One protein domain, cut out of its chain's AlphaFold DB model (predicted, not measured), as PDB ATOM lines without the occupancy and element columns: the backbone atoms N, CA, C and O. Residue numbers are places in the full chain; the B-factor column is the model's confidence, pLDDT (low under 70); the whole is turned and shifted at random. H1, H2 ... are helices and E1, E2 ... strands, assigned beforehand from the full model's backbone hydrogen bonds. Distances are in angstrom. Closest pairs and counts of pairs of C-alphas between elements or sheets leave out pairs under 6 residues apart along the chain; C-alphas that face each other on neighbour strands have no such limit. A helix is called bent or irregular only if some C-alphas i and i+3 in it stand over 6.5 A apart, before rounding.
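AT A GLANCE: This is residues 3 to 122 of the 122 residues of an uncharacterized protein of Moraxella caviae (UniProt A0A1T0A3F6). Look first for a small, strongly twisted sheet of four strands at one end, from which one long helix, H2, runs off like a shaft along the length of the domain; it only grazes the sheet with residues 63 to 70. H3 and H4 pack on the far part of H2, away from the sheet, while short H1 lies near H2 between two long loops. You have 120 residues, with named elements E1 E2 H1 E3 E4 H2 H3 H4 along the chain; the sheet's order is E2 E1 E4 E3, mixed, and the class is mixed, helices and strands. The whole is elongated, 51 by 26 by 21 A, and only just loose, close to compact, with a radius of gyration of the C-alphas of 16.6 A.

HOW THE PARTS SIT: Start in the sheet with E1, residues 3 to 5, and E4, residues 55 to 61: they are parallel at 60 degrees, with N 4 and O 59 2.9 A apart, within hydrogen-bond range. E2, residues 10 to 13, is an edge strand and forms a hairpin with E1, antiparallel at 143 degrees; N 3 and O 12 are 2.8 A apart. E3, residues 46 to 52, is the other edge strand and forms a hairpin with E4, antiparallel at 151 degrees; N 57 and O 50 are 2.8 A apart. With H1, residues 27 to 31, E2 and E3 make a split strand-helix-strand unit, two strands running the same way with a helix between them in the chain and E1 and E4 between them in the sheet; its crossover is right-handed. From the sheet go out along H2, residues 63 to 90. H1 is close to it but not clearly touching, the closest C-alphas, of Leu 27 and Val 73, being 7.7 A apart. H4, residues 106 to 121, touches residues 71 to 82 of H2 at a shallow tilt of 21 degrees, the same way; the closest C-alphas, of Gln 76 and Ala 110, are 5.1 A apart. H3, residues 93 to 101, forms a helical hairpin with H4 at a steep tilt of 41 degrees, with the C-alphas of Ala 98 and Ile 113 closest at 5.0 A. Every O i to N i+4 pair is within hydrogen-bond range in H1 and H3, against 23 of 24 in H2 and 10 of 12 in H4.

IN THESE COORDINATES: Find C-alpha 3 at (-41.557, 21.832, -37.624), where E1 begins; E3 covers 15.5 A and E4 16.2 A. H2 runs 40.0 A from C-alpha 63 at (-34.177, 17.519, -31.830). H4, 23.5 A long, ends with C-alpha 121 at (-16.183, 8.959, -64.214); it is irregular, with C-alphas 107 and 110 7.3 A apart.

THE WHOLE: The C-alphas of Gly 53 and Asn 122, the two farthest apart, stand 52.3 A from each other. The printed part has no cut; the links E2 to H1 and H1 to E3 are long. The mean pLDDT of the printed part is 93.5, and no printed residue is under 70.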
ATOM      1  N   VAL A   3     -41.672  22.851 -38.671       94.94
ATOM      2  CA  VAL A   3     -41.557  21.832 -37.624       94.94
ATOM      3  C   VAL A   3     -41.288  22.470 -36.267       94.94
ATOM      4  O   VAL A   3     -40.369  23.267 -36.131       94.94
ATOM      5  N   LEU A   4     -42.050  22.082 -35.246       96.44
ATOM      6  CA  LEU A   4     -41.723  22.379 -33.853       96.44
ATOM      7  C   LEU A   4     -40.803  21.291 -33.284       96.44
ATOM      8  O   LEU A   4     -41.153  20.107 -33.286       96.44
ATOM      9  N   ILE A   5     -39.673  21.710 -32.729       97.19
ATOM     10  CA  ILE A   5     -38.746  20.848 -31.994       97.19
ATOM     11  C   ILE A   5     -39.161  20.832 -30.520       97.19
ATOM     12  O   ILE A   5     -39.182  21.871 -29.856       97.19
ATOM     13  N   ILE A   6     -39.528  19.659 -30.004       95.31
ATOM     14  CA  ILE A   6     -40.221  19.527 -28.710       95.31
ATOM     15  C   ILE A   6     -39.334  19.949 -27.533       95.31
ATOM     16  O   ILE A   6     -39.813  20.576 -26.588       95.31
ATOM     17  N   GLU A   7     -38.044  19.628 -27.575       96.25
ATOM     18  CA  GLU A   7     -37.110  19.896 -26.483       96.25
ATOM     19  C   GLU A   7     -36.804  21.391 -26.326       96.25
ATOM     20  O   GLU A   7     -36.580  21.861 -25.207       96.25
ATOM     21  N   THR A   8     -36.803  22.147 -27.428       95.62
ATOM     22  CA  THR A   8     -36.417  23.568 -27.456       95.62
ATOM     23  C   THR A   8     -37.610  24.515 -27.585       95.62
ATOM     24  O   THR A   8     -37.488  25.692 -27.245       95.62
ATOM     25  N   ASN A   9     -38.775  24.016 -28.014       93.50
ATOM     26  CA  ASN A   9     -39.928  24.794 -28.485       93.50
ATOM     27  C   ASN A   9     -39.605  25.731 -29.662       93.50
ATOM     28  O   ASN A   9     -40.328  26.699 -29.903       93.50
ATOM     29  N   GLU A  10     -38.519  25.464 -30.385       95.75
ATOM     30  CA  GLU A  10     -38.162  26.206 -31.586       95.75
ATOM     31  C   GLU A  10     -39.011  25.733 -32.767       95.75
ATOM     32  O   GLU A  10     -39.183  24.530 -32.978       95.75
ATOM     33  N   ILE A  11     -39.530  26.685 -33.543       95.94
ATOM     34  CA  ILE A  11     -40.140  26.415 -34.843       95.94
ATOM     35  C   ILE A  11     -39.050  26.595 -35.890       95.94
ATOM     36  O   ILE A  11     -38.530  27.695 -36.077       95.94
ATOM     37  N   ALA A  12     -38.703  25.502 -36.553       95.56
ATOM     38  CA  ALA A  12     -37.660  25.448 -37.553       95.56
ATOM     39  C   ALA A  12     -38.226  24.989 -38.898       95.56
ATOM     40  O   ALA A  12     -39.214  24.258 -38.987       95.56
ATOM     41  N   THR A  13     -37.564  25.407 -39.972       95.12
ATOM     42  CA  THR A  13     -37.869  24.924 -41.321       95.12
ATOM     43  C   THR A  13     -36.897  23.801 -41.661       95.12
ATOM     44  O   THR A  13     -35.690  23.984 -41.534       95.12
ATOM     45  N   LEU A  14     -37.401  22.626 -42.043       93.88
ATOM     46  CA  LEU A  14     -36.554  21.581 -42.630       93.88
ATOM     47  C   LEU A  14     -36.178  21.992 -44.059       93.88
ATOM     48  O   LEU A  14     -37.053  22.486 -44.782       93.88
ATOM     49  N   ASN A  15     -34.914  21.783 -44.436       90.62
ATOM     50  CA  ASN A  15     -34.402  22.094 -45.773       90.62
ATOM     51  C   ASN A  15     -35.240  21.427 -46.872       90.62
ATOM     52  O   ASN A  15     -35.733  20.315 -46.693       90.62
ATOM     53  N   GLU A  16     -35.390  22.119 -48.000       93.44
ATOM     54  CA  GLU A  16     -36.045  21.596 -49.203       93.44
ATOM     55  C   GLU A  16     -35.133  20.588 -49.918       93.44
ATOM     56  O   GLU A  16     -33.910  20.641 -49.767       93.44
ATOM     57  N   LEU A  17     -35.728  19.691 -50.709       96.38
ATOM     58  CA  LEU A  17     -34.999  18.772 -51.583       96.38
ATOM     59  C   LEU A  17     -35.404  19.057 -53.026       96.38
ATOM     60  O   LEU A  17     -36.440  18.592 -53.487       96.38
ATOM     61  N   ILE A  18     -34.617  19.848 -53.741       97.75
ATOM     62  CA  ILE A  18     -35.001  20.409 -55.033       97.75
ATOM     63  C   ILE A  18     -34.457  19.560 -56.179       97.75
ATOM     64  O   ILE A  18     -33.253  19.328 -56.272       97.75
ATOM     65  N   ASP A  19     -35.334  19.162 -57.105       95.88
ATOM     66  CA  ASP A  19     -34.922  18.616 -58.399       95.88
ATOM     67  C   ASP A  19     -34.289  19.738 -59.252       95.88
ATOM     68  O   ASP A  19     -35.008  20.637 -59.713       95.88
ATOM     69  N   PRO A  20     -32.974  19.698 -59.537       95.25
ATOM     70  CA  PRO A  20     -32.285  20.735 -60.305       95.25
ATOM     71  C   PRO A  20     -32.794  20.849 -61.749       95.25
ATOM     72  O   PRO A  20     -32.604  21.880 -62.393       95.25
ATOM     73  N   LYS A  21     -33.474  19.824 -62.277       92.31
ATOM     74  CA  LYS A  21     -34.001  19.824 -63.645       92.31
ATOM     75  C   LYS A  21     -35.254  20.680 -63.803       92.31
ATOM     76  O   LYS A  21     -35.488  21.231 -64.880       92.31
ATOM     77  N   ASN A  22     -36.108  20.724 -62.784       94.00
ATOM     78  CA  ASN A  22     -37.450  21.295 -62.912       94.00
ATOM     79  C   ASN A  22     -37.880  22.189 -61.731       94.00
ATOM     80  O   ASN A  22     -38.921  22.838 -61.827       94.00
ATOM     81  N   GLY A  23     -37.078  22.265 -60.665       96.31
ATOM     82  CA  GLY A  23     -37.334  23.081 -59.478       96.31
ATOM     83  C   GLY A  23     -38.404  22.527 -58.535       96.31
ATOM     84  O   GLY A  23     -38.871  23.257 -57.666       96.31
ATOM     85  N   CYS A  24     -38.845  21.281 -58.718       96.75
ATOM     86  CA  CYS A  24     -39.821  20.636 -57.847       96.75
ATOM     87  C   CYS A  24     -39.183  20.280 -56.501       96.75
ATOM     88  O   CYS A  24     -38.092  19.717 -56.470       96.75
ATOM     89  N   ASP A  25     -39.886  20.587 -55.411       96.44
ATOM     90  CA  ASP A  25     -39.519  20.132 -54.072       96.44
ATOM     91  C   ASP A  25     -40.004  18.693 -53.856       96.44
ATOM     92  O   ASP A  25     -41.205  18.416 -53.813       96.44
ATOM     93  N   LEU A  26     -39.044  17.784 -53.739       95.31
ATOM     94  CA  LEU A  26     -39.202  16.348 -53.544       95.31
ATOM     95  C   LEU A  26     -39.211  15.955 -52.061       95.31
ATOM     96  O   LEU A  26     -39.346  14.772 -51.752       95.31
ATOM     97  N   LEU A  27     -39.057  16.909 -51.133       94.88
ATOM     98  CA  LEU A  27     -38.860  16.632 -49.708       94.88
ATOM     99  C   LEU A  27     -39.952  15.729 -49.123       94.88
ATOM    100  O   LEU A  27     -39.650  14.778 -48.403       94.88
ATOM    101  N   GLN A  28     -41.220  16.014 -49.427       90.50
ATOM    102  CA  GLN A  28     -42.343  15.236 -48.891       90.50
ATOM    103  C   GLN A  28     -42.335  13.791 -49.398       90.50
ATOM    104  O   GLN A  28     -42.552  12.871 -48.611       90.50
ATOM    105  N   ASP A  29     -42.043  13.585 -50.683       91.62
ATOM    106  CA  ASP A  29     -41.971  12.247 -51.275       91.62
ATOM    107  C   ASP A  29     -40.763  11.465 -50.745       91.62
ATOM    108  O   ASP A  29     -40.855  10.257 -50.530       91.62
ATOM    109  N   PHE A  30     -39.650  12.159 -50.493       93.25
ATOM    110  CA  PHE A  30     -38.430  11.565 -49.959       93.25
ATOM    111  C   PHE A  30     -38.567  11.140 -48.492       93.25
ATOM    112  O   PHE A  30     -38.166  10.031 -48.142       93.25
ATOM    113  N   ILE A  31     -39.177  11.972 -47.640       91.06
ATOM    114  CA  ILE A  31     -39.469  11.594 -46.246       91.06
ATOM    115  C   ILE A  31     -40.492  10.452 -46.197       91.06
ATOM    116  O   ILE A  31     -40.394   9.540 -45.373       91.06
ATOM    117  N   GLY A  32     -41.475  10.485 -47.096       85.56
ATOM    118  CA  GLY A  32     -42.486   9.451 -47.213       85.56
ATOM    119  C   GLY A  32     -43.536   9.511 -46.102       85.56
ATOM    120  O   GLY A  32     -44.066  10.567 -45.758       85.56
ATOM    121  N   ASN A  33     -43.934   8.344 -45.586       75.81
ATOM    122  CA  ASN A  33     -45.108   8.229 -44.722       75.81
ATOM    123  C   ASN A  33     -44.815   8.574 -43.249       75.81
ATOM    124  O   ASN A  33     -44.189   7.798 -42.530       75.81
ATOM    125  N   HIS A  34     -45.426   9.659 -42.773       70.50
ATOM    126  CA  HIS A  34     -45.367  10.182 -41.397       70.50
ATOM    127  C   HIS A  34     -46.106   9.351 -40.324       70.50
ATOM    128  O   HIS A  34     -46.290   9.816 -39.203       70.50
ATOM    129  N   GLY A  35     -46.596   8.153 -40.662       72.31
ATOM    130  CA  GLY A  35     -47.345   7.274 -39.750       72.31
ATOM    131  C   GLY A  35     -46.656   5.952 -39.402       72.31
ATOM    132  O   GLY A  35     -47.232   5.144 -38.670       72.31
ATOM    133  N   GLY A  36     -45.456   5.697 -39.935       78.81
ATOM    134  CA  GLY A  36     -44.753   4.418 -39.774       78.81
ATOM    135  C   GLY A  36     -44.390   4.079 -38.324       78.81
ATOM    136  O   GLY A  36     -44.324   2.903 -37.970       78.81
ATOM    137  N   PHE A  37     -44.228   5.096 -37.473       83.12
ATOM    138  CA  PHE A  37     -43.798   4.949 -36.081       83.12
ATOM    139  C   PHE A  37     -44.862   5.412 -35.065       83.12
ATOM    140  O   PHE A  37     -44.572   5.613 -33.882       83.12
ATOM    141  N   GLY A  38     -46.122   5.556 -35.498       84.75
ATOM    142  CA  GLY A  38     -47.253   5.909 -34.634       84.75
ATOM    143  C   GLY A  38     -47.132   7.315 -34.044       84.75
ATOM    144  O   GLY A  38     -47.200   8.294 -34.772       84.75
ATOM    145  N   GLU A  39     -46.933   7.418 -32.731       86.12
ATOM    146  CA  GLU A  39     -46.787   8.696 -32.011       86.12
ATOM    147  C   GLU A  39     -45.325   9.019 -31.655       86.12
ATOM    148  O   GLU A  39     -45.062  10.003 -30.968       86.12
ATOM    149  N   ASN A  40     -44.370   8.182 -32.081       89.19
ATOM    150  CA  ASN A  40     -42.971   8.314 -31.691       89.19
ATOM    151  C   ASN A  40     -42.265   9.443 -32.460       89.19
ATOM    152  O   ASN A  40     -41.877   9.265 -33.612       89.19
ATOM    153  N   THR A  41     -42.069  10.585 -31.810       90.69
ATOM    154  CA  THR A  41     -41.385  11.765 -32.365       90.69
ATOM    155  C   THR A  41     -39.865  11.616 -32.447       90.69
ATOM    156  O   THR A  41     -39.207  12.450 -33.069       90.69
ATOM    157  N   ASP A  42     -39.305  10.550 -31.872       92.44
ATOM    158  CA  ASP A  42     -37.872  10.240 -31.941       92.44
ATOM    159  C   ASP A  42     -37.483   9.612 -33.285       92.44
ATOM    160  O   ASP A  42     -36.305   9.453 -33.583       92.44
ATOM    161  N   SER A  43     -38.467   9.210 -34.097       89.62
ATOM    162  CA  SER A  43     -38.224   8.490 -35.356       89.62
ATOM    163  C   SER A  43     -39.101   8.956 -36.521       89.62
ATOM    164  O   SER A  43     -39.058   8.355 -37.589       89.62
ATOM    165  N   GLN A  44     -39.936   9.986 -36.333       91.62
ATOM    166  CA  GLN A  44     -40.735  10.572 -37.414       91.62
ATOM    167  C   GLN A  44     -41.174  12.011 -37.100       91.62
ATOM    168  O   GLN A  44     -41.114  12.479 -35.957       91.62
ATOM    169  N   PHE A  45     -41.693  12.690 -38.122       93.12
ATOM    170  CA  PHE A  45     -42.446  13.930 -37.973       93.12
ATOM    171  C   PHE A  45     -43.911  13.612 -37.683       93.12
ATOM    172  O   PHE A  45     -44.591  12.992 -38.494       93.12
ATOM    173  N   LYS A  46     -44.426  14.040 -36.530       92.06
ATOM    174  CA  LYS A  46     -45.835  13.847 -36.180       92.06
ATOM    175  C   LYS A  46     -46.666  15.045 -36.658       92.06
ATOM    176  O   LYS A  46     -46.383  16.160 -36.217       92.06
ATOM    177  N   PRO A  47     -47.712  14.854 -37.479       91.06
ATOM    178  CA  PRO A  47     -48.576  15.950 -37.911       91.06
ATOM    179  C   PRO A  47     -49.341  16.569 -36.734       91.06
ATOM    180  O   PRO A  47     -49.906  15.847 -35.907       91.06
ATOM    181  N   VAL A  48     -49.404  17.900 -36.672       89.56
ATOM    182  CA  VAL A  48     -50.202  18.630 -35.665       89.56
ATOM    183  C   VAL A  48     -51.059  19.753 -36.235       89.56
ATOM    184  O   VAL A  48     -52.071  20.069 -35.619       89.56
ATOM    185  N   HIS A  49     -50.691  20.319 -37.392       84.94
ATOM    186  CA  HIS A  49     -51.436  21.359 -38.116       84.94
ATOM    187  C   HIS A  49     -52.088  22.422 -37.206       84.94
ATOM    188  O   HIS A  49     -53.302  22.411 -36.984       84.94
ATOM    189  N   GLY A  50     -51.302  23.369 -36.697       90.06
ATOM    190  CA  GLY A  50     -51.795  24.392 -35.770       90.06
ATOM    191  C   GLY A  50     -50.948  25.657 -35.736       90.06
ATOM    192  O   GLY A  50     -49.960  25.764 -36.448       90.06
ATOM    193  N   TYR A  51     -51.346  26.619 -34.903       87.94
ATOM    194  CA  TYR A  51     -50.594  27.855 -34.678       87.94
ATOM    195  C   TYR A  51     -49.978  27.868 -33.281       87.94
ATOM    196  O   TYR A  51     -50.655  27.547 -32.299       87.94
ATOM    197  N   ILE A  52     -48.714  28.275 -33.191       85.25
ATOM    198  CA  ILE A  52     -48.012  28.560 -31.938       85.25
ATOM    199  C   ILE A  52     -47.597  30.026 -31.990       85.25
ATOM    200  O   ILE A  52     -46.673  30.403 -32.702       85.25
ATOM    201  N   GLY A  53     -48.330  30.870 -31.262       86.69
ATOM    202  CA  GLY A  53     -48.254  32.314 -31.477       86.69
ATOM    203  C   GLY A  53     -48.789  32.675 -32.864       86.69
ATOM    204  O   GLY A  53     -49.903  32.277 -33.207       86.69
ATOM    205  N   ASP A  54     -47.988  33.406 -33.639       90.94
ATOM    206  CA  ASP A  54     -48.323  33.829 -35.006       90.94
ATOM    207  C   ASP A  54     -47.829  32.837 -36.079       90.94
ATOM    208  O   ASP A  54     -48.186  32.963 -37.252       90.94
ATOM    209  N   ASP A  55     -47.050  31.827 -35.682       89.38
ATOM    210  CA  ASP A  55     -46.400  30.892 -36.595       89.38
ATOM    211  C   ASP A  55     -47.231  29.619 -36.788       89.38
ATOM    212  O   ASP A  55     -47.739  29.023 -35.832       89.38
ATOM    213  N   TYR A  56     -47.365  29.189 -38.044       91.12
ATOM    214  CA  TYR A  56     -48.021  27.932 -38.396       91.12
ATOM    215  C   TYR A  56     -47.034  26.766 -38.310       91.12
ATOM    216  O   TYR A  56     -45.960  26.798 -38.909       91.12
ATOM    217  N   VAL A  57     -47.433  25.715 -37.602       93.81
ATOM    218  CA  VAL A  57     -46.672  24.486 -37.393       93.81
ATOM    219  C   VAL A  57     -47.405  23.331 -38.059       93.81
ATOM    220  O   VAL A  57     -48.560  23.032 -37.743       93.81
ATOM    221  N   GLU A  58     -46.714  22.652 -38.969       92.50
ATOM    222  CA  GLU A  58     -47.239  21.479 -39.666       92.50
ATOM    223  C   GLU A  58     -46.986  20.211 -38.848       92.50
ATOM    224  O   GLU A  58     -47.904  19.411 -38.644       92.50
ATOM    225  N   TYR A  59     -45.766  20.075 -38.321       93.94
ATOM    226  CA  TYR A  59     -45.292  18.869 -37.646       93.94
ATOM    227  C   TYR A  59     -44.590  19.164 -36.321       93.94
ATOM    228  O   TYR A  59     -44.090  20.262 -36.091       93.94
ATOM    229  N   ILE A  60     -44.497  18.143 -35.471       94.81
ATOM    230  CA  ILE A  60     -43.625  18.127 -34.293       94.81
ATOM    231  C   ILE A  60     -42.645  16.957 -34.372       94.81
ATOM    232  O   ILE A  60     -42.970  15.906 -34.931       94.81
ATOM    233  N   THR A  61     -41.455  17.118 -33.802       95.94
ATOM    234  CA  THR A  61     -40.442  16.056 -33.742       95.94
ATOM    235  C   THR A  61     -39.437  16.296 -32.607       95.94
ATOM    236  O   THR A  61     -39.470  17.348 -31.964       95.94
ATOM    237  N   SER A  62     -38.559  15.324 -32.357       97.06
ATOM    238  CA  SER A  62     -37.403  15.478 -31.463       97.06
ATOM    239  C   SER A  62     -36.248  16.221 -32.145       97.06
ATOM    240  O   SER A  62     -36.080  16.174 -33.367       97.06
ATOM    241  N   GLN A  63     -35.395  16.861 -31.352       97.31
ATOM    242  CA  GLN A  63     -34.177  17.519 -31.830       97.31
ATOM    243  C   GLN A  63     -33.264  16.568 -32.618       97.31
ATOM    244  O   GLN A  63     -32.717  16.961 -33.651       97.31
ATOM    245  N   ASP A  64     -33.110  15.328 -32.152       96.62
ATOM    246  CA  ASP A  64     -32.238  14.337 -32.785       96.62
ATOM    247  C   ASP A  64     -32.784  13.905 -34.148       96.62
ATOM    248  O   ASP A  64     -32.040  13.903 -35.130       96.62
ATOM    249  N   ASN A  65     -34.091  13.638 -34.251       95.62
ATOM    250  CA  ASN A  65     -34.716  13.301 -35.529       95.62
ATOM    251  C   ASN A  65     -34.668  14.483 -36.513       95.62
ATOM    252  O   ASN A  65     -34.386  14.285 -37.694       95.62
ATOM    253  N   TYR A  66     -34.880  15.720 -36.043       96.75
ATOM    254  CA  TYR A  66     -34.738  16.918 -36.879       96.75
ATOM    255  C   TYR A  66     -33.312  17.067 -37.432       96.75
ATOM    256  O   TYR A  66     -33.126  17.297 -38.629       96.75
ATOM    257  N   ASN A  67     -32.299  16.899 -36.579       96.50
ATOM    258  CA  ASN A  67     -30.894  16.989 -36.979       96.50
ATOM    259  C   ASN A  67     -30.510  15.890 -37.973       96.50
ATOM    260  O   ASN A  67     -29.819  16.168 -38.954       96.50
ATOM    261  N   TRP A  68     -30.980  14.662 -37.738       96.19
ATOM    262  CA  TRP A  68     -30.751  13.537 -38.636       96.19
ATOM    263  C   TRP A  68     -31.348  13.811 -40.020       96.19
ATOM    264  O   TRP A  68     -30.619  13.779 -41.009       96.19
ATOM    265  N   TRP A  69     -32.625  14.201 -40.100       96.12
ATOM    266  CA  TRP A  69     -33.266  14.512 -41.383       96.12
ATOM    267  C   TRP A  69     -32.611  15.684 -42.109       96.12
ATOM    268  O   TRP A  69     -32.457  15.623 -43.325       96.12
ATOM    269  N   ASN A  70     -32.178  16.726 -41.396       95.88
ATOM    270  CA  ASN A  70     -31.441  17.827 -42.018       95.88
ATOM    271  C   ASN A  70     -30.141  17.358 -42.678       95.88
ATOM    272  O   ASN A  70     -29.833  17.797 -43.784       95.88
ATOM    273  N   ALA A  71     -29.392  16.472 -42.018       96.44
ATOM    274  CA  ALA A  71     -28.170  15.911 -42.580       96.44
ATOM    275  C   ALA A  71     -28.467  15.014 -43.793       96.44
ATOM    276  O   ALA A  71     -27.827  15.158 -44.832       96.44
ATOM    277  N   VAL A  72     -29.470  14.137 -43.688       96.12
ATOM    278  CA  VAL A  72     -29.871  13.235 -44.779       96.12
ATOM    279  C   VAL A  72     -30.334  14.021 -46.005       96.12
ATOM    280  O   VAL A  72     -29.868  13.753 -47.109       96.12
ATOM    281  N   VAL A  73     -31.196  15.026 -45.827       96.81
ATOM    282  CA  VAL A  73     -31.689  15.872 -46.926       96.81
ATOM    283  C   VAL A  73     -30.556  16.668 -47.566       96.81
ATOM    284  O   VAL A  73     -30.475  16.718 -48.790       96.81
ATOM    285  N   ALA A  74     -29.650  17.244 -46.767       96.75
ATOM    286  CA  ALA A  74     -28.503  17.979 -47.295       96.75
ATOM    287  C   ALA A  74     -27.598  17.077 -48.151       96.75
ATOM    288  O   ALA A  74     -27.285  17.424 -49.288       96.75
ATOM    289  N   ASN A  75     -27.251  15.889 -47.650       97.06
ATOM    290  CA  ASN A  75     -26.436  14.936 -48.401       97.06
ATOM    291  C   ASN A  75     -27.161  14.462 -49.672       97.06
ATOM    292  O   ASN A  75     -26.553  14.330 -50.734       97.06
ATOM    293  N   GLN A  76     -28.472  14.221 -49.587       97.44
ATOM    294  CA  GLN A  76     -29.264  13.802 -50.739       97.44
ATOM    295  C   GLN A  76     -29.332  14.894 -51.815       97.44
ATOM    296  O   GLN A  76     -29.269  14.565 -53.000       97.44
ATOM    297  N   GLN A  77     -29.401  16.173 -51.429       97.94
ATOM    298  CA  GLN A  77     -29.310  17.288 -52.374       97.94
ATOM    299  C   GLN A  77     -27.967  17.275 -53.113       97.94
ATOM    300  O   GLN A  77     -27.957  17.344 -54.339       97.94
ATOM    301  N   GLU A  78     -26.847  17.098 -52.399       97.56
ATOM    302  CA  GLU A  78     -25.517  17.005 -53.022       97.56
ATOM    303  C   GLU A  78     -25.442  15.869 -54.055       97.56
ATOM    304  O   GLU A  78     -24.892  16.040 -55.145       97.56
ATOM    305  N   ALA A  79     -26.027  14.708 -53.741       97.50
ATOM    306  CA  ALA A  79     -26.066  13.576 -54.661       97.50
ATOM    307  C   ALA A  79     -26.925  13.862 -55.905       97.50
ATOM    308  O   ALA A  79     -26.520  13.525 -57.018       97.50
ATOM    309  N   ILE A  80     -28.098  14.484 -55.738       96.88
ATOM    310  CA  ILE A  80     -28.999  14.833 -56.847       96.88
ATOM    311  C   ILE A  80     -28.363  15.882 -57.764       96.88
ATOM    312  O   ILE A  80     -28.417  15.730 -58.987       96.88
ATOM    313  N   ASP A  81     -27.715  16.896 -57.194       97.31
ATOM    314  CA  ASP A  81     -27.010  17.928 -57.955       97.31
ATOM    315  C   ASP A  81     -25.869  17.318 -58.778       97.31
ATOM    316  O   ASP A  81     -25.728  17.611 -59.969       97.31
ATOM    317  N   LEU A  82     -25.098  16.401 -58.180       96.88
ATOM    318  CA  LEU A  82     -24.024  15.691 -58.875       96.88
ATOM    319  C   LEU A  82     -24.555  14.803 -60.005       96.88
ATOM    320  O   LEU A  82     -23.987  14.796 -61.097       96.88
ATOM    321  N   ILE A  83     -25.645  14.065 -59.763       97.19
ATOM    322  CA  ILE A  83     -26.306  13.252 -60.791       97.19
ATOM    323  C   ILE A  83     -26.722  14.135 -61.962       97.19
ATOM    324  O   ILE A  83     -26.456  13.777 -63.105       97.19
ATOM    325  N   ALA A  84     -27.360  15.276 -61.698       95.81
ATOM    326  CA  ALA A  84     -27.812  16.179 -62.749       95.81
ATOM    327  C   ALA A  84     -26.636  16.732 -63.563       95.81
ATOM    328  O   ALA A  84     -26.656  16.651 -64.789       95.81
ATOM    329  N   GLN A  85     -25.584  17.195 -62.883       95.31
ATOM    330  CA  GLN A  85     -24.369  17.681 -63.532       95.31
ATOM    331  C   GLN A  85     -23.721  16.602 -64.413       95.31
ATOM    332  O   GLN A  85     -23.374  16.863 -65.562       95.31
ATOM    333  N   MET A  86     -23.546  15.385 -63.896       96.12
ATOM    334  CA  MET A  86     -22.898  14.307 -64.646       96.12
ATOM    335  C   MET A  86     -23.786  13.758 -65.766       96.12
ATOM    336  O   MET A  86     -23.268  13.317 -66.791       96.12
ATOM    337  N   ALA A  87     -25.111  13.756 -65.599       95.38
ATOM    338  CA  ALA A  87     -26.042  13.258 -66.611       95.38
ATOM    339  C   ALA A  87     -26.011  14.110 -67.889       95.38
ATOM    340  O   ALA A  87     -26.199  13.563 -68.978       95.38
ATOM    341  N   ASP A  88     -25.701  15.405 -67.781       93.06
ATOM    342  CA  ASP A  88     -25.487  16.277 -68.941       93.06
ATOM    343  C   ASP A  88     -24.282  15.829 -69.797       93.06
ATOM    344  O   ASP A  88     -24.299  15.979 -71.021       93.06
ATOM    345  N   GLU A  89     -23.253  15.235 -69.180       93.44
ATOM    346  CA  GLU A  89     -22.018  14.803 -69.853       93.44
ATOM    347  C   GLU A  89     -22.025  13.318 -70.249       93.44
ATOM    348  O   GLU A  89     -21.533  12.941 -71.317       93.44
ATOM    349  N   HIS A  90     -22.581  12.460 -69.394       95.12
ATOM    350  CA  HIS A  90     -22.473  11.002 -69.493       95.12
ATOM    351  C   HIS A  90     -23.814  10.297 -69.750       95.12
ATOM    352  O   HIS A  90     -23.840   9.089 -70.006       95.12
ATOM    353  N   GLY A  91     -24.923  11.039 -69.739       94.06
ATOM    354  CA  GLY A  91     -26.255  10.536 -70.057       94.06
ATOM    355  C   GLY A  91     -26.777   9.495 -69.064       94.06
ATOM    356  O   GLY A  91     -26.484   9.515 -67.871       94.06
ATOM    357  N   GLU A  92     -27.570   8.554 -69.579       93.88
ATOM    358  CA  GLU A  92     -28.352   7.590 -68.789       93.88
ATOM    359  C   GLU A  92     -27.504   6.704 -67.860       93.88
ATOM    360  O   GLU A  92     -27.980   6.278 -66.807       93.88
ATOM    361  N   LYS A  93     -26.219   6.496 -68.182       95.88
ATOM    362  CA  LYS A  93     -25.329   5.646 -67.383       95.88
ATOM    363  C   LYS A  93     -25.152   6.144 -65.944       95.88
ATOM    364  O   LYS A  93     -24.952   5.334 -65.041       95.88
ATOM    365  N   VAL A  94     -25.261   7.453 -65.725       97.19
ATOM    366  CA  VAL A  94     -25.199   8.078 -64.394       97.19
ATOM    367  C   VAL A  94     -26.338   7.579 -63.508       97.19
ATOM    368  O   VAL A  94     -26.107   7.195 -62.363       97.19
ATOM    369  N   HIS A  95     -27.557   7.518 -64.048       95.94
ATOM    370  CA  HIS A  95     -28.734   7.088 -63.297       95.94
ATOM    371  C   HIS A  95     -28.679   5.602 -62.932       95.94
ATOM    372  O   HIS A  95     -29.063   5.244 -61.822       95.94
ATOM    373  N   GLU A  96     -28.157   4.750 -63.821       96.69
ATOM    374  CA  GLU A  96     -27.945   3.327 -63.519       96.69
ATOM    375  C   GLU A  96     -26.975   3.141 -62.342       96.69
ATOM    376  O   GLU A  96     -27.277   2.419 -61.397       96.69
ATOM    377  N   ILE A  97     -25.825   3.826 -62.372       96.94
ATOM    378  CA  ILE A  97     -24.804   3.726 -61.315       96.94
ATOM    379  C   ILE A  97     -25.351   4.239 -59.980       96.94
ATOM    380  O   ILE A  97     -25.146   3.603 -58.947       96.94
ATOM    381  N   ALA A  98     -26.060   5.370 -59.998       96.56
ATOM    382  CA  ALA A  98     -26.670   5.932 -58.800       96.56
ATOM    383  C   ALA A  98     -27.736   4.998 -58.201       96.56
ATOM    384  O   ALA A  98     -27.760   4.793 -56.988       96.56
ATOM    385  N   ALA A  99     -28.594   4.400 -59.034       95.38
ATOM    386  CA  ALA A  99     -29.638   3.486 -58.573       95.38
ATOM    387  C   ALA A  99     -29.066   2.223 -57.904       95.38
ATOM    388  O   ALA A  99     -29.585   1.798 -56.868       95.38
ATOM    389  N   ASP A 100     -27.991   1.661 -58.467       96.25
ATOM    390  CA  ASP A 100     -27.309   0.485 -57.919       96.25
ATOM    391  C   ASP A 100     -26.578   0.807 -56.606       96.25
ATOM    392  O   ASP A 100     -26.655   0.046 -55.641       96.25
ATOM    393  N   ALA A 101     -25.884   1.949 -56.546       95.88
ATOM    394  CA  ALA A 101     -25.128   2.365 -55.366       95.88
ATOM    395  C   ALA A 101     -26.028   2.783 -54.192       95.88
ATOM    396  O   ALA A 101     -25.654   2.607 -53.035       95.88
ATOM    397  N   GLY A 102     -27.216   3.317 -54.483       92.12
ATOM    398  CA  GLY A 102     -28.149   3.816 -53.477       92.12
ATOM    399  C   GLY A 102     -28.907   2.742 -52.687       92.12
ATOM    400  O   GLY A 102     -29.746   3.091 -51.866       92.12
ATOM    401  N   GLN A 103     -28.647   1.451 -52.917       91.25
ATOM    402  CA  GLN A 103     -29.282   0.338 -52.195       91.25
ATOM    403  C   GLN A 103     -28.654   0.124 -50.802       91.25
ATOM    404  O   GLN A 103     -28.149  -0.956 -50.492       91.25
ATOM    405  N   THR A 104     -28.652   1.166 -49.971       93.06
ATOM    406  CA  THR A 104     -28.097   1.180 -48.608       93.06
ATOM    407  C   THR A 104     -29.022   1.958 -47.665       93.06
ATOM    408  O   THR A 104     -30.065   2.455 -48.095       93.06
ATOM    409  N   ASP A 105     -28.663   2.039 -46.385       93.31
ATOM    410  CA  ASP A 105     -29.376   2.851 -45.398       93.31
ATOM    411  C   ASP A 105     -29.430   4.332 -45.824       93.31
ATOM    412  O   ASP A 105     -28.526   4.837 -46.497       93.31
ATOM    413  N   LEU A 106     -30.512   5.028 -45.455       92.06
ATOM    414  CA  LEU A 106     -30.814   6.383 -45.943       92.06
ATOM    415  C   LEU A 106     -29.698   7.385 -45.621       92.06
ATOM    416  O   LEU A 106     -29.374   8.231 -46.454       92.06
ATOM    417  N   GLU A 107     -29.088   7.277 -44.442       92.69
ATOM    418  CA  GLU A 107     -27.972   8.130 -44.029       92.69
ATOM    419  C   GLU A 107     -26.711   7.953 -44.885       92.69
ATOM    420  O   GLU A 107     -25.949   8.906 -45.061       92.69
ATOM    421  N   ASP A 108     -26.525   6.766 -45.460       96.38
ATOM    422  CA  ASP A 108     -25.346   6.412 -46.245       96.38
ATOM    423  C   ASP A 108     -25.594   6.539 -47.753       96.38
ATOM    424  O   ASP A 108     -24.637   6.656 -48.527       96.38
ATOM    425  N   GLN A 109     -26.861   6.555 -48.182       95.94
ATOM    426  CA  GLN A 109     -27.285   6.486 -49.582       95.94
ATOM    427  C   GLN A 109     -26.597   7.526 -50.467       95.94
ATOM    428  O   GLN A 109     -25.983   7.178 -51.478       95.94
ATOM    429  N   ALA A 110     -26.653   8.797 -50.073       97.38
ATOM    430  CA  ALA A 110     -26.028   9.880 -50.820       97.38
ATOM    431  C   ALA A 110     -24.510   9.689 -50.962       97.38
ATOM    432  O   ALA A 110     -23.958   9.835 -52.053       97.38
ATOM    433  N   SER A 111     -23.833   9.295 -49.879       97.44
ATOM    434  CA  SER A 111     -22.383   9.082 -49.887       97.44
ATOM    435  C   SER A 111     -21.976   7.922 -50.803       97.44
ATOM    436  O   SER A 111     -20.995   8.036 -51.544       97.44
ATOM    437  N   ALA A 112     -22.762   6.840 -50.821       98.00
ATOM    438  CA  ALA A 112     -22.543   5.688 -51.686       98.00
ATOM    439  C   ALA A 112     -22.706   6.059 -53.167       98.00
ATOM    440  O   ALA A 112     -21.855   5.706 -53.988       98.00
ATOM    441  N   ILE A 113     -23.747   6.832 -53.498       98.31
ATOM    442  CA  ILE A 113     -23.989   7.351 -54.850       98.31
ATOM    443  C   ILE A 113     -22.821   8.224 -55.311       98.31
ATOM    444  O   ILE A 113     -22.228   7.960 -56.359       98.31
ATOM    445  N   ILE A 114     -22.456   9.235 -54.517       97.94
ATOM    446  CA  ILE A 114     -21.375  10.173 -54.848       97.94
ATOM    447  C   ILE A 114     -20.056   9.422 -55.042       97.94
ATOM    448  O   ILE A 114     -19.317   9.682 -55.994       97.94
ATOM    449  N   HIS A 115     -19.754   8.460 -54.168       97.69
ATOM    450  CA  HIS A 115     -18.556   7.640 -54.292       97.69
ATOM    451  C   HIS A 115     -18.548   6.827 -55.593       97.69
ATOM    452  O   HIS A 115     -17.554   6.858 -56.319       97.69
ATOM    453  N   ALA A 116     -19.642   6.133 -55.912       98.00
ATOM    454  CA  ALA A 116     -19.736   5.289 -57.101       98.00
ATOM    455  C   ALA A 116     -19.619   6.095 -58.403       98.00
ATOM    456  O   ALA A 116     -18.892   5.693 -59.312       98.00
ATOM    457  N   LEU A 117     -20.276   7.255 -58.473       97.81
ATOM    458  CA  LEU A 117     -20.198   8.156 -59.622       97.81
ATOM    459  C   LEU A 117     -18.777   8.682 -59.834       97.81
ATOM    460  O   LEU A 117     -18.234   8.575 -60.932       97.81
ATOM    461  N   ASN A 118     -18.132   9.153 -58.766       96.75
ATOM    462  CA  ASN A 118     -16.741   9.591 -58.836       96.75
ATOM    463  C   ASN A 118     -15.793   8.444 -59.218       96.75
ATOM    464  O   ASN A 118     -14.825   8.672 -59.926       96.75
ATOM    465  N   GLN A 119     -16.027   7.203 -58.782       96.94
ATOM    466  CA  GLN A 119     -15.204   6.062 -59.212       96.94
ATOM    467  C   GLN A 119     -15.393   5.720 -60.698       96.94
ATOM    468  O   GLN A 119     -14.445   5.281 -61.344       96.94
ATOM    469  N   ALA A 120     -16.599   5.898 -61.238       96.56
ATOM    470  CA  ALA A 120     -16.922   5.529 -62.614       96.56
ATOM    471  C   ALA A 120     -16.469   6.560 -63.659       96.56
ATOM    472  O   ALA A 120     -16.182   6.172 -64.793       96.56
ATOM    473  N   PHE A 121     -16.424   7.844 -63.288       93.81
ATOM    474  CA  PHE A 121     -16.183   8.959 -64.214       93.81
ATOM    475  C   PHE A 121     -14.931   9.802 -63.894       93.81
ATOM    476  O   PHE A 121     -14.730  10.836 -64.527       93.81
ATOM    477  N   ASN A 122     -14.082   9.364 -62.951       75.38
ATOM    478  CA  ASN A 122     -12.742   9.943 -62.718       75.38
ATOM    479  C   ASN A 122     -11.716   9.563 -63.793       75.38
ATOM    480  O   ASN A 122     -11.722   8.398 -64.253       75.38
TER     481      ASN A 122